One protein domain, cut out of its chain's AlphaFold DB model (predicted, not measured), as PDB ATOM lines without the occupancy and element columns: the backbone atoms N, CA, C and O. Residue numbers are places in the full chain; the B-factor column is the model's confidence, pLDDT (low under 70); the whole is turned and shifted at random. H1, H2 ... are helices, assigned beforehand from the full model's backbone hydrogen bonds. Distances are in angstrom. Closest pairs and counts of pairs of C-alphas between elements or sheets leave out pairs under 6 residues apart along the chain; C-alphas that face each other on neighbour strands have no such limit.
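This is residues 11 to 108 of the 111 residues of an uncharacterized protein of bacterium (UniProt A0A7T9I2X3). Look for a hairpin of two helices, H2 and H3, with H1 reaching away as an arm whose residues 11 to 16 stick out, and H4 near the opposite end of the long axis. From H4 a long link folds back to little H5 near H3. The printed part has 98 residues, with five named helices in the order H1 to H5 and no named strand: all helix. It is only just compact, close to loose, with a radius of gyration of the C-alphas of 15.0 A, and spans 49 by 34 by 20 A.

Start at H2, residues 37 to 57; it forms a helical hairpin with H3, residues 63 to 75, opposite ways at a shallow tilt of 31 degrees, the closest C-alphas being Val 47 and Arg 66, 6.7 A apart. H1, residues 11 to 29, touches H3 with residues 28 to 29 alone, closest at C-alphas 29 and 68, 4.8 A. H4, residues 78 to 89, only just touches H2, with 3 pairs of C-alphas within 8 A, closest at 37 and 82, 6.3 A. H5, residues 105 to 108, is close to but not clearly touching H3, C-alphas 70 and 107 being 6.4 A apart. Every O i to N i+4 pair is within hydrogen-bond range in H2, H3 and H4; in H1 14 of 15 are, and H5 is too short for one.

Find C-alpha 37 at (15.732, 24.641, 5.141); H2 runs 30.3 A from there to C-alpha 57. H1 begins at (-19.765, 15.509, -5.587), spans 21.9 A and has a kink of 55 degrees near residue 23. H3 spans 18.3 A, H4 16.9 A; H5 ends at (-1.410, 34.899, 8.629).

The farthest C-alphas, Lys 11 and Pro 91, are 49.6 A apart. The printed part has no cut; H4 to H5 is a long link. Confidence is under 70 at residues 11 to 33, 56 to 62 and 108.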
ATOM      1  N   LYS A  11     -19.805  16.504  -6.666       43.22
ATOM      2  CA  LYS A  11     -19.765  15.509  -5.587       43.22
ATOM      3  C   LYS A  11     -18.842  14.328  -5.916       43.22
ATOM      4  O   LYS A  11     -18.167  13.805  -5.036       43.22
ATOM      5  N   SER A  12     -18.778  13.927  -7.186       51.22
ATOM      6  CA  SER A  12     -17.821  12.940  -7.697       51.22
ATOM      7  C   SER A  12     -16.425  13.532  -7.837       51.22
ATOM      8  O   SER A  12     -15.451  12.802  -7.682       51.22
ATOM      9  N   PHE A  13     -16.313  14.833  -8.128       46.56
ATOM     10  CA  PHE A  13     -15.041  15.539  -8.036       46.56
ATOM     11  C   PHE A  13     -14.559  15.491  -6.594       46.56
ATOM     12  O   PHE A  13     -13.490  14.952  -6.386       46.56
ATOM     13  N   ASP A  14     -15.375  15.890  -5.617       44.56
ATOM     14  CA  ASP A  14     -15.030  15.888  -4.194       44.56
ATOM     15  C   ASP A  14     -14.705  14.476  -3.673       44.56
ATOM     16  O   ASP A  14     -13.706  14.309  -2.992       44.56
ATOM     17  N   ASN A  15     -15.450  13.427  -4.042       42.66
ATOM     18  CA  ASN A  15     -15.130  12.054  -3.613       42.66
ATOM     19  C   ASN A  15     -13.844  11.499  -4.250       42.66
ATOM     20  O   ASN A  15     -13.038  10.883  -3.558       42.66
ATOM     21  N   VAL A  16     -13.603  11.746  -5.546       47.06
ATOM     22  CA  VAL A  16     -12.321  11.390  -6.185       47.06
ATOM     23  C   VAL A  16     -11.196  12.277  -5.649       47.06
ATOM     24  O   VAL A  16     -10.067  11.812  -5.508       47.06
ATOM     25  N   TYR A  17     -11.493  13.527  -5.295       43.94
ATOM     26  CA  TYR A  17     -10.574  14.448  -4.646       43.94
ATOM     27  C   TYR A  17     -10.198  13.889  -3.276       43.94
ATOM     28  O   TYR A  17      -9.030  13.678  -3.048       43.94
ATOM     29  N   TYR A  18     -11.124  13.509  -2.400       42.66
ATOM     30  CA  TYR A  18     -10.793  13.021  -1.057       42.66
ATOM     31  C   TYR A  18     -10.154  11.624  -1.018       42.66
ATOM     32  O   TYR A  18      -9.211  11.437  -0.257       42.66
ATOM     33  N   GLU A  19     -10.588  10.654  -1.828       44.12
ATOM     34  CA  GLU A  19      -9.969   9.313  -1.820       44.12
ATOM     35  C   GLU A  19      -8.602   9.298  -2.520       44.12
ATOM     36  O   GLU A  19      -7.683   8.626  -2.059       44.12
ATOM     37  N   THR A  20      -8.420  10.093  -3.582       45.38
ATOM     38  CA  THR A  20      -7.112  10.218  -4.250       45.38
ATOM     39  C   THR A  20      -6.198  11.203  -3.512       45.38
ATOM     40  O   THR A  20      -4.985  11.010  -3.505       45.38
ATOM     41  N   TYR A  21      -6.747  12.231  -2.849       44.00
ATOM     42  CA  TYR A  21      -5.996  13.166  -2.004       44.00
ATOM     43  C   TYR A  21      -5.845  12.719  -0.556       44.00
ATOM     44  O   TYR A  21      -5.107  13.383   0.141       44.00
ATOM     45  N   GLY A  22      -6.432  11.635  -0.058       45.84
ATOM     46  CA  GLY A  22      -6.057  11.127   1.271       45.84
ATOM     47  C   GLY A  22      -4.568  10.776   1.288       45.84
ATOM     48  O   GLY A  22      -3.766  11.400   1.981       45.84
ATOM     49  N   ASP A  23      -4.177   9.893   0.367       46.47
ATOM     50  CA  ASP A  23      -2.776   9.535   0.146       46.47
ATOM     51  C   ASP A  23      -1.957  10.676  -0.475       46.47
ATOM     52  O   ASP A  23      -0.778  10.823  -0.161       46.47
ATOM     53  N   TYR A  24      -2.528  11.513  -1.348       46.47
ATOM     54  CA  TYR A  24      -1.778  12.629  -1.946       46.47
ATOM     55  C   TYR A  24      -1.572  13.788  -0.959       46.47
ATOM     56  O   TYR A  24      -0.523  14.421  -0.956       46.47
ATOM     57  N   ARG A  25      -2.523  14.065  -0.068       48.78
ATOM     58  CA  ARG A  25      -2.377  15.051   1.007       48.78
ATOM     59  C   ARG A  25      -1.333  14.570   1.999       48.78
ATOM     60  O   ARG A  25      -0.419  15.321   2.302       48.78
ATOM     61  N   ASP A  26      -1.377  13.307   2.399       50.75
ATOM     62  CA  ASP A  26      -0.421  12.775   3.371       50.75
ATOM     63  C   ASP A  26       0.978  12.519   2.784       50.75
ATOM     64  O   ASP A  26       1.965  12.578   3.511       50.75
ATOM     65  N   ASN A  27       1.117  12.284   1.473       51.41
ATOM     66  CA  ASN A  27       2.430  12.048   0.851       51.41
ATOM     67  C   ASN A  27       2.993  13.253   0.072       51.41
ATOM     68  O   ASN A  27       4.209  13.333  -0.111       51.41
ATOM     69  N   VAL A  28       2.152  14.191  -0.379       51.12
ATOM     70  CA  VAL A  28       2.545  15.345  -1.214       51.12
ATOM     71  C   VAL A  28       2.316  16.679  -0.504       51.12
ATOM     72  O   VAL A  28       3.217  17.518  -0.542       51.12
ATOM     73  N   LEU A  29       1.183  16.875   0.187       49.88
ATOM     74  CA  LEU A  29       0.949  18.082   1.004       49.88
ATOM     75  C   LEU A  29       1.698  18.040   2.347       49.88
ATOM     76  O   LEU A  29       2.306  19.032   2.749       49.88
ATOM     77  N   TYR A  30       1.739  16.869   2.979       57.94
ATOM     78  CA  TYR A  30       2.370  16.603   4.272       57.94
ATOM     79  C   TYR A  30       3.402  15.475   4.182       57.94
ATOM     80  O   TYR A  30       3.335  14.528   4.965       57.94
ATOM     81  N   PRO A  31       4.369  15.548   3.247       59.03
ATOM     82  CA  PRO A  31       5.329  14.472   3.038       59.03
ATOM     83  C   PRO A  31       5.940  14.040   4.372       59.03
ATOM     84  O   PRO A  31       6.323  14.888   5.182       59.03
ATOM     85  N   LYS A  32       6.022  12.722   4.605       57.09
ATOM     86  CA  LYS A  32       6.603  12.149   5.827       57.09
ATOM     87  C   LYS A  32       8.031  12.669   6.020       57.09
ATOM     88  O   LYS A  32       8.972  12.172   5.408       57.09
ATOM     89  N   GLY A  33       8.176  13.674   6.879       68.44
ATOM     90  CA  GLY A  33       9.451  14.294   7.225       68.44
ATOM     91  C   GLY A  33       9.508  15.789   6.916       68.44
ATOM     92  O   GLY A  33       9.093  16.261   5.859       68.44
ATOM     93  N   ALA A  34      10.075  16.540   7.857       78.75
ATOM     94  CA  ALA A  34      10.287  17.969   7.690       78.75
ATOM     95  C   ALA A  34      11.320  18.228   6.580       78.75
ATOM     96  O   ALA A  34      12.410  17.650   6.588       78.75
ATOM     97  N   TRP A  35      11.010  19.134   5.655       85.94
ATOM     98  CA  TRP A  35      11.921  19.539   4.587       85.94
ATOM     99  C   TRP A  35      13.228  20.113   5.144       85.94
ATOM    100  O   TRP A  35      13.290  20.625   6.266       85.94
ATOM    101  N   SER A  36      14.298  20.054   4.351       87.56
ATOM    102  CA  SER A  36      15.492  20.844   4.647       87.56
ATOM    103  C   SER A  36      15.177  22.336   4.496       87.56
ATOM    104  O   SER A  36      14.324  22.727   3.695       87.56
ATOM    105  N   TYR A  37      15.886  23.186   5.239       86.25
ATOM    106  CA  TYR A  37      15.732  24.641   5.141       86.25
ATOM    107  C   TYR A  37      15.985  25.157   3.712       86.25
ATOM    108  O   TYR A  37      15.247  26.010   3.226       86.25
ATOM    109  N   GLN A  38      16.950  24.566   2.997       83.12
ATOM    110  CA  GLN A  38      17.228  24.868   1.587       83.12
ATOM    111  C   GLN A  38      16.048  24.521   0.667       83.12
ATOM    112  O   GLN A  38      15.689  25.324  -0.192       83.12
ATOM    113  N   LYS A  39      15.391  23.369   0.864       86.62
ATOM    114  CA  LYS A  39      14.213  22.983   0.069       86.62
ATOM    115  C   LYS A  39      13.035  23.930   0.305       86.62
ATOM    116  O   LYS A  39      12.327  24.271  -0.643       86.62
ATOM    117  N   ILE A  40      12.838  24.375   1.546       88.62
ATOM    118  CA  ILE A  40      11.823  25.385   1.880       88.62
ATOM    119  C   ILE A  40      12.111  26.688   1.124       88.62
ATOM    120  O   ILE A  40      11.220  27.212   0.461       88.62
ATOM    121  N   PHE A  41      13.361  27.160   1.143       87.25
ATOM    122  CA  PHE A  41      13.772  28.362   0.415       87.25
ATOM    123  C   PHE A  41      13.561  28.245  -1.103       87.25
ATOM    124  O   PHE A  41      12.918  29.099  -1.711       87.25
ATOM    125  N   GLN A  42      14.025  27.154  -1.720       86.69
ATOM    126  CA  GLN A  42      13.836  26.908  -3.154       86.69
ATOM    127  C   GLN A  42      12.354  26.893  -3.538       86.69
ATOM    128  O   GLN A  42      11.961  27.478  -4.547       86.69
ATOM    129  N   THR A  43      11.520  26.264  -2.710       88.25
ATOM    130  CA  THR A  43      10.076  26.198  -2.952       88.25
ATOM    131  C   THR A  43       9.426  27.575  -2.827       88.25
ATOM    132  O   THR A  43       8.584  27.922  -3.653       88.25
ATOM    133  N   ALA A  44       9.851  28.400  -1.865       89.50
ATOM    134  CA  ALA A  44       9.389  29.781  -1.747       89.50
ATOM    135  C   ALA A  44       9.711  30.614  -3.001       89.50
ATOM    136  O   ALA A  44       8.844  31.334  -3.492       89.50
ATOM    137  N   CYS A  45      10.900  30.448  -3.592       86.88
ATOM    138  CA  CYS A  45      11.246  31.088  -4.865       86.88
ATOM    139  C   CYS A  45      10.331  30.645  -6.024       86.88
ATOM    140  O   CYS A  45       9.951  31.466  -6.861       86.88
ATOM    141  N   VAL A  46       9.938  29.366  -6.065       86.88
ATOM    142  CA  VAL A  46       8.983  28.855  -7.065       86.88
ATOM    143  C   VAL A  46       7.598  29.470  -6.863       86.88
ATOM    144  O   VAL A  46       7.001  29.943  -7.831       86.88
ATOM    145  N   VAL A  47       7.105  29.519  -5.621       86.31
ATOM    146  CA  VAL A  47       5.813  30.145  -5.296       86.31
ATOM    147  C   VAL A  47       5.820  31.627  -5.673       86.31
ATOM    148  O   VAL A  47       4.873  32.085  -6.307       86.31
ATOM    149  N   LYS A  48       6.908  32.357  -5.400       87.31
ATOM    150  CA  LYS A  48       7.082  33.748  -5.844       87.31
ATOM    151  C   LYS A  48       6.959  33.881  -7.361       87.31
ATOM    152  O   LYS A  48       6.218  34.730  -7.856       87.31
ATOM    153  N   SER A  49       7.654  33.032  -8.123       84.44
ATOM    154  CA  SER A  49       7.571  33.063  -9.589       84.44
ATOM    155  C   SER A  49       6.156  32.771 -10.089       84.44
ATOM    156  O   SER A  49       5.719  33.365 -11.075       84.44
ATOM    157  N   GLN A  50       5.435  31.871  -9.421       83.38
ATOM    158  CA  GLN A  50       4.039  31.578  -9.724       83.38
ATOM    159  C   GLN A  50       3.137  32.773  -9.418       83.38
ATOM    160  O   GLN A  50       2.354  33.158 -10.276       83.38
ATOM    161  N   GLN A  51       3.277  33.413  -8.254       80.75
ATOM    162  CA  GLN A  51       2.532  34.628  -7.909       80.75
ATOM    163  C   GLN A  51       2.698  35.715  -8.980       80.75
ATOM    164  O   GLN A  51       1.712  36.297  -9.425       80.75
ATOM    165  N   GLU A  52       3.923  35.950  -9.456       81.50
ATOM    166  CA  GLU A  52       4.184  36.941 -10.504       81.50
ATOM    167  C   GLU A  52       3.565  36.568 -11.859       81.50
ATOM    168  O   GLU A  52       3.016  37.435 -12.543       81.50
ATOM    169  N   GLN A  53       3.640  35.295 -12.260       74.56
ATOM    170  CA  GLN A  53       3.061  34.817 -13.520       74.56
ATOM    171  C   GLN A  53       1.530  34.832 -13.483       74.56
ATOM    172  O   GLN A  53       0.882  35.318 -14.408       74.56
ATOM    173  N   TYR A  54       0.946  34.356 -12.390       73.00
ATOM    174  CA  TYR A  54      -0.493  34.224 -12.229       73.00
ATOM    175  C   TYR A  54      -1.187  35.564 -11.988       73.00
ATOM    176  O   TYR A  54      -2.252  35.792 -12.558       73.00
ATOM    177  N   LYS A  55      -0.545  36.510 -11.285       70.56
ATOM    178  CA  LYS A  55      -1.022  37.901 -11.191       70.56
ATOM    179  C   LYS A  55      -1.108  38.573 -12.564       70.56
ATOM    180  O   LYS A  55      -2.025  39.350 -12.801       70.56
ATOM    181  N   LYS A  56      -0.181  38.264 -13.478       67.19
ATOM    182  CA  LYS A  56      -0.207  38.769 -14.862       67.19
ATOM    183  C   LYS A  56      -1.254  38.068 -15.734       67.19
ATOM    184  O   LYS A  56      -1.780  38.690 -16.648       67.19
ATOM    185  N   ALA A  57      -1.548  36.797 -15.458       64.31
ATOM    186  CA  ALA A  57      -2.469  35.972 -16.244       64.31
ATOM    187  C   ALA A  57      -3.914  35.932 -15.705       64.31
ATOM    188  O   ALA A  57      -4.774  35.333 -16.345       64.31
ATOM    189  N   GLY A  58      -4.190  36.514 -14.530       61.03
ATOM    190  CA  GLY A  58      -5.500  36.433 -13.868       61.03
ATOM    191  C   GLY A  58      -5.882  35.016 -13.421       61.03
ATOM    192  O   GLY A  58      -7.063  34.711 -13.281       61.03
ATOM    193  N   GLN A  59      -4.898  34.133 -13.242       63.09
ATOM    194  CA  GLN A  59      -5.103  32.739 -12.842       63.09
ATOM    195  C   GLN A  59      -4.836  32.562 -11.339       63.09
ATOM    196  O   GLN A  59      -4.100  33.356 -10.753       63.09
ATOM    197  N   PRO A  60      -5.418  31.548 -10.678       59.78
ATOM    198  CA  PRO A  60      -5.103  31.256  -9.286       59.78
ATOM    199  C   PRO A  60      -3.697  30.652  -9.153       59.78
ATOM    200  O   PRO A  60      -3.264  29.853  -9.985       59.78
ATOM    201  N   VAL A  61      -2.996  31.008  -8.073       63.00
ATOM    202  CA  VAL A  61      -1.741  30.348  -7.673       63.00
ATOM    203  C   VAL A  61      -2.008  28.866  -7.430       63.00
ATOM    204  O   VAL A  61      -3.108  28.497  -7.023       63.00
ATOM    205  N   ASN A  62      -1.009  28.008  -7.653       69.75
ATOM    206  CA  ASN A  62      -1.095  26.609  -7.250       69.75
ATOM    207  C   ASN A  62      -1.239  26.529  -5.716       69.75
ATOM    208  O   ASN A  62      -0.246  26.531  -4.982       69.75
ATOM    209  N   LEU A  63      -2.491  26.501  -5.249       73.06
ATOM    210  CA  LEU A  63      -2.865  26.506  -3.832       73.06
ATOM    211  C   LEU A  63      -2.208  25.344  -3.086       73.06
ATOM    212  O   LEU A  63      -1.753  25.515  -1.963       73.06
ATOM    213  N   MET A  64      -2.044  24.206  -3.758       73.88
ATOM    214  CA  MET A  64      -1.440  23.013  -3.181       73.88
ATOM    215  C   MET A  64       0.034  23.238  -2.805       73.88
ATOM    216  O   MET A  64       0.446  22.932  -1.691       73.88
ATOM    217  N   LEU A  65       0.841  23.835  -3.693       78.06
ATOM    218  CA  LEU A  65       2.254  24.113  -3.396       78.06
ATOM    219  C   LEU A  65       2.417  25.167  -2.288       78.06
ATOM    220  O   LEU A  65       3.328  25.073  -1.465       78.06
ATOM    221  N   ARG A  66       1.518  26.159  -2.263       81.44
ATOM    222  CA  ARG A  66       1.451  27.189  -1.219       81.44
ATOM    223  C   ARG A  66       1.120  26.574   0.143       81.44
ATOM    224  O   ARG A  66       1.811  26.861   1.113       81.44
ATOM    225  N   GLU A  67       0.129  25.687   0.202       80.00
ATOM    226  CA  GLU A  67      -0.260  24.973   1.424       80.00
ATOM    227  C   GLU A  67       0.839  24.024   1.927       80.00
ATOM    228  O   GLU A  67       1.124  24.011   3.126       80.00
ATOM    229  N   CYS A  68       1.536  23.301   1.035       82.06
ATOM    230  CA  CYS A  68       2.738  22.536   1.404       82.06
ATOM    231  C   CYS A  68       3.770  23.432   2.094       82.06
ATOM    232  O   CYS A  68       4.324  23.090   3.140       82.06
ATOM    233  N   LEU A  69       4.074  24.570   1.463       86.62
ATOM    234  CA  LEU A  69       5.105  25.487   1.928       86.62
ATOM    235  C   LEU A  69       4.728  26.087   3.287       86.62
ATOM    236  O   LEU A  69       5.572  26.118   4.179       86.62
ATOM    237  N   LEU A  70       3.464  26.491   3.460       86.38
ATOM    238  CA  LEU A  70       2.903  26.939   4.734       86.38
ATOM    239  C   LEU A  70       3.156  25.914   5.839       86.38
ATOM    240  O   LEU A  70       3.761  26.238   6.862       86.38
ATOM    241  N   PHE A  71       2.743  24.667   5.612       84.75
ATOM    242  CA  PHE A  71       2.889  23.605   6.599       84.75
ATOM    243  C   PHE A  71       4.354  23.385   6.996       84.75
ATOM    244  O   PHE A  71       4.677  23.302   8.179       84.75
ATOM    245  N   GLN A  72       5.259  23.344   6.017       86.88
ATOM    246  CA  GLN A  72       6.686  23.130   6.264       86.88
ATOM    247  C   GLN A  72       7.331  24.313   6.997       86.88
ATOM    248  O   GLN A  72       8.185  24.109   7.861       86.88
ATOM    249  N   ILE A  73       6.898  25.544   6.705       88.44
ATOM    250  CA  ILE A  73       7.329  26.742   7.433       88.44
ATOM    251  C   ILE A  73       6.883  26.664   8.896       88.44
ATOM    252  O   ILE A  73       7.712  26.848   9.788       88.44
ATOM    253  N   ILE A  74       5.616  26.329   9.158       85.12
ATOM    254  CA  ILE A  74       5.082  26.171  10.520       85.12
ATOM    255  C   ILE A  74       5.831  25.065  11.270       85.12
ATOM    256  O   ILE A  74       6.292  25.286  12.389       85.12
ATOM    257  N   GLN A  75       6.040  23.906  10.639       84.50
ATOM    258  CA  GLN A  75       6.744  22.772  11.245       84.50
ATOM    259  C   GLN A  75       8.195  23.109  11.638       84.50
ATOM    260  O   GLN A  75       8.739  22.521  12.573       84.50
ATOM    261  N   LYS A  76       8.832  24.067  10.953       86.06
ATOM    262  CA  LYS A  76      10.175  24.575  11.282       86.06
ATOM    263  C   LYS A  76      10.189  25.740  12.273       86.06
ATOM    264  O   LYS A  76      11.265  26.261  12.553       86.06
ATOM    265  N   GLY A  77       9.041  26.138  12.819       85.06
ATOM    266  CA  GLY A  77       8.932  27.250  13.770       85.06
ATOM    267  C   GLY A  77       8.754  28.623  13.114       85.06
ATOM    268  O   GLY A  77       9.018  29.646  13.744       85.06
ATOM    269  N   GLY A  78       8.321  28.665  11.852       87.81
ATOM    270  CA  GLY A  78       8.042  29.891  11.108       87.81
ATOM    271  C   GLY A  78       9.251  30.480  10.371       87.81
ATOM    272  O   GLY A  78      10.381  29.998  10.482       87.81
ATOM    273  N   ILE A  79       9.011  31.569   9.628       88.25
ATOM    274  CA  ILE A  79      10.040  32.276   8.836       88.25
ATOM    275  C   ILE A  79      11.254  32.645   9.697       88.25
ATOM    276  O   ILE A  79      12.390  32.418   9.291       88.25
ATOM    277  N   ASN A  80      11.028  33.177  10.901       87.25
ATOM    278  CA  ASN A  80      12.111  33.648  11.767       87.25
ATOM    279  C   ASN A  80      13.069  32.524  12.183       87.25
ATOM    280  O   ASN A  80      14.282  32.737  12.209       87.25
ATOM    281  N   ALA A  81      12.543  31.332  12.479       87.25
ATOM    282  CA  ALA A  81      13.353  30.174  12.845       87.25
ATOM    283  C   ALA A  81      14.180  29.668  11.653       87.25
ATOM    284  O   ALA A  81      15.368  29.372  11.798       87.25
ATOM    285  N   ILE A  82      13.578  29.647  10.461       88.12
ATOM    286  CA  ILE A  82      14.262  29.271   9.220       88.12
ATOM    287  C   ILE A  82      15.375  30.263   8.884       88.12
ATOM    288  O   ILE A  82      16.508  29.851   8.645       88.12
ATOM    289  N   ASP A  83      15.095  31.562   8.933       89.25
ATOM    290  CA  ASP A  83      16.083  32.605   8.657       89.25
ATOM    291  C   ASP A  83      17.243  32.595   9.655       89.25
ATOM    292  O   ASP A  83      18.395  32.820   9.274       89.25
ATOM    293  N   ALA A  84      16.961  32.339  10.937       87.69
ATOM    294  CA  ALA A  84      17.995  32.192  11.954       87.69
ATOM    295  C   ALA A  84      18.897  30.985  11.661       87.69
ATOM    296  O   ALA A  84      20.122  31.087  11.779       87.69
ATOM    297  N   TRP A  85      18.308  29.862  11.232       88.81
ATOM    298  CA  TRP A  85      19.067  28.682  10.831       88.81
ATOM    299  C   TRP A  85      19.918  28.949   9.586       88.81
ATOM    300  O   TRP A  85      21.111  28.638   9.607       88.81
ATOM    301  N   LEU A  86      19.345  29.565   8.545       84.94
ATOM    302  CA  LEU A  86      20.052  29.911   7.307       84.94
ATOM    303  C   LEU A  86      21.226  30.847   7.599       84.94
ATOM    304  O   LEU A  86      22.351  30.537   7.238       84.94
ATOM    305  N   LYS A  87      21.024  31.913   8.381       85.81
ATOM    306  CA  LYS A  87      22.111  32.834   8.757       85.81
ATOM    307  C   LYS A  87      23.274  32.130   9.471       85.81
ATOM    308  O   LYS A  87      24.420  32.535   9.308       85.81
ATOM    309  N   LYS A  88      22.983  31.123  10.301       86.00
ATOM    310  CA  LYS A  88      23.992  30.409  11.095       86.00
ATOM    311  C   LYS A  88      24.743  29.344  10.290       86.00
ATOM    312  O   LYS A  88      25.929  29.155  10.528       86.00
ATOM    313  N   ASN A  89      24.054  28.633   9.398       84.12
ATOM    314  CA  ASN A  89      24.591  27.443   8.728       84.12
ATOM    315  C   ASN A  89      24.909  27.670   7.242       84.12
ATOM    316  O   ASN A  89      25.661  26.895   6.664       84.12
ATOM    317  N   ASP A  90      24.352  28.715   6.635       77.75
ATOM    318  CA  ASP A  90      24.526  29.074   5.226       77.75
ATOM    319  C   ASP A  90      24.450  30.611   5.053       77.75
ATOM    320  O   ASP A  90      23.495  31.148   4.487       77.75
ATOM    321  N   PRO A  91      25.422  31.370   5.598       74.62
ATOM    322  CA  PRO A  91      25.377  32.836   5.629       74.62
ATOM    323  C   PRO A  91      25.432  33.500   4.242       74.62
ATOM    324  O   PRO A  91      25.158  34.694   4.143       74.62
ATOM    325  N   GLY A  92      25.794  32.751   3.193       72.94
ATOM    326  CA  GLY A  92      25.763  33.210   1.802       72.94
ATOM    327  C   GLY A  92      24.390  33.073   1.134       72.94
ATOM    328  O   GLY A  92      24.192  33.628   0.054       72.94
ATOM    329  N   HIS A  93      23.441  32.362   1.754       72.31
ATOM    330  CA  HIS A  93      22.078  32.236   1.251       72.31
ATOM    331  C   HIS A  93      21.200  33.429   1.642       72.31
ATOM    332  O   HIS A  93      21.261  33.956   2.755       72.31
ATOM    333  N   TYR A  94      20.314  33.810   0.722       77.00
ATOM    334  CA  TYR A  94      19.257  34.780   0.989       77.00
ATOM    335  C   TYR A  94      18.242  34.221   1.994       77.00
ATOM    336  O   TYR A  94      17.976  33.019   2.047       77.00
ATOM    337  N   ARG A  95      17.665  35.108   2.808       84.81
ATOM    338  CA  ARG A  95      16.624  34.763   3.784       84.81
ATOM    339  C   ARG A  95      15.267  34.650   3.104       84.81
ATOM    340  O   ARG A  95      15.033  35.304   2.090       84.81
ATOM    341  N   LEU A  96      14.338  33.901   3.697       85.69
ATOM    342  CA  LEU A  96      12.960  33.822   3.198       85.69
ATOM    343  C   LEU A  96      12.298  35.202   3.177       85.69
ATOM    344  O   LEU A  96      11.659  35.565   2.191       85.69
ATOM    345  N   ARG A  97      12.500  35.998   4.234       83.31
ATOM    346  CA  ARG A  97      11.953  37.361   4.316       83.31
ATOM    347  C   ARG A  97      12.490  38.297   3.224       83.31
ATOM    348  O   ARG A  97      11.844  39.287   2.905       83.31
ATOM    349  N   ASP A  98      13.672  37.988   2.686       86.06
ATOM    350  CA  ASP A  98      14.383  38.824   1.716       86.06
ATOM    351  C   ASP A  98      14.032  38.439   0.264       86.06
ATOM    352  O   ASP A  98      14.544  39.043  -0.680       86.06
ATOM    353  N   ILE A  99      13.154  37.446   0.053       85.00
ATOM    354  CA  ILE A  99      12.646  37.115  -1.283       85.00
ATOM    355  C   ILE A  99      11.793  38.292  -1.775       85.00
ATOM    356  O   ILE A  99      10.654  38.490  -1.353       85.00
ATOM    357  N   ALA A 100      12.360  39.080  -2.689       82.38
ATOM    358  CA  ALA A 100      11.724  40.280  -3.218       82.38
ATOM    359  C   ALA A 100      10.354  39.982  -3.851       82.38
ATOM    360  O   ALA A 100      10.211  39.036  -4.630       82.38
ATOM    361  N   ASN A 101       9.370  40.839  -3.555       81.50
ATOM    362  CA  ASN A 101       7.989  40.770  -4.055       81.50
ATOM    363  C   ASN A 101       7.231  39.477  -3.710       81.50
ATOM    364  O   ASN A 101       6.202  39.197  -4.323       81.50
ATOM    365  N   MET A 102       7.725  38.694  -2.752       85.38
ATOM    366  CA  MET A 102       6.994  37.550  -2.230       85.38
ATOM    367  C   MET A 102       5.831  38.038  -1.367       85.38
ATOM    368  O   MET A 102       6.035  38.743  -0.378       85.38
ATOM    369  N   ASP A 103       4.611  37.660  -1.739       84.25
ATOM    370  CA  ASP A 103       3.442  37.896  -0.899       84.25
ATOM    371  C   ASP A 103       3.342  36.767   0.128       84.25
ATOM    372  O   ASP A 103       3.194  35.605  -0.251       84.25
ATOM    373  N   TRP A 104       3.435  37.128   1.409       84.25
ATOM    374  CA  TRP A 104       3.375  36.235   2.569       84.25
ATOM    375  C   TRP A 104       2.054  36.331   3.349       84.25
ATOM    376  O   TRP A 104       1.935  35.681   4.382       84.25
ATOM    377  N   SER A 105       1.067  37.107   2.882       81.38
ATOM    378  CA  SER A 105      -0.208  37.360   3.590       81.38
ATOM    379  C   SER A 105      -0.950  36.090   4.032       81.38
ATOM    380  O   SER A 105      -1.629  36.064   5.051       81.38
ATOM    381  N   TRP A 106      -0.742  34.993   3.319       74.69
ATOM    382  CA  TRP A 106      -1.321  33.681   3.603       74.69
ATOM    383  C   TRP A 106      -0.665  32.875   4.701       74.69
ATOM    384  O   TRP A 106      -1.183  31.827   5.077       74.69
ATOM    385  N   LEU A 107       0.476  33.327   5.211       73.38
ATOM    386  CA  LEU A 107       0.989  32.794   6.464       73.38
ATOM    387  C   LEU A 107       0.074  33.196   7.628       73.38
ATOM    388  O   LEU A 107      -0.129  32.390   8.535       73.38
ATOM    389  N   ASP A 108      -0.524  34.390   7.575       61.03
ATOM    390  CA  ASP A 108      -1.410  34.899   8.629       61.03
ATOM    391  C   ASP A 108      -2.830  34.321   8.555       61.03
ATOM    392  O   ASP A 108      -3.480  34.189   9.587       61.03
TER     393      ASP A 108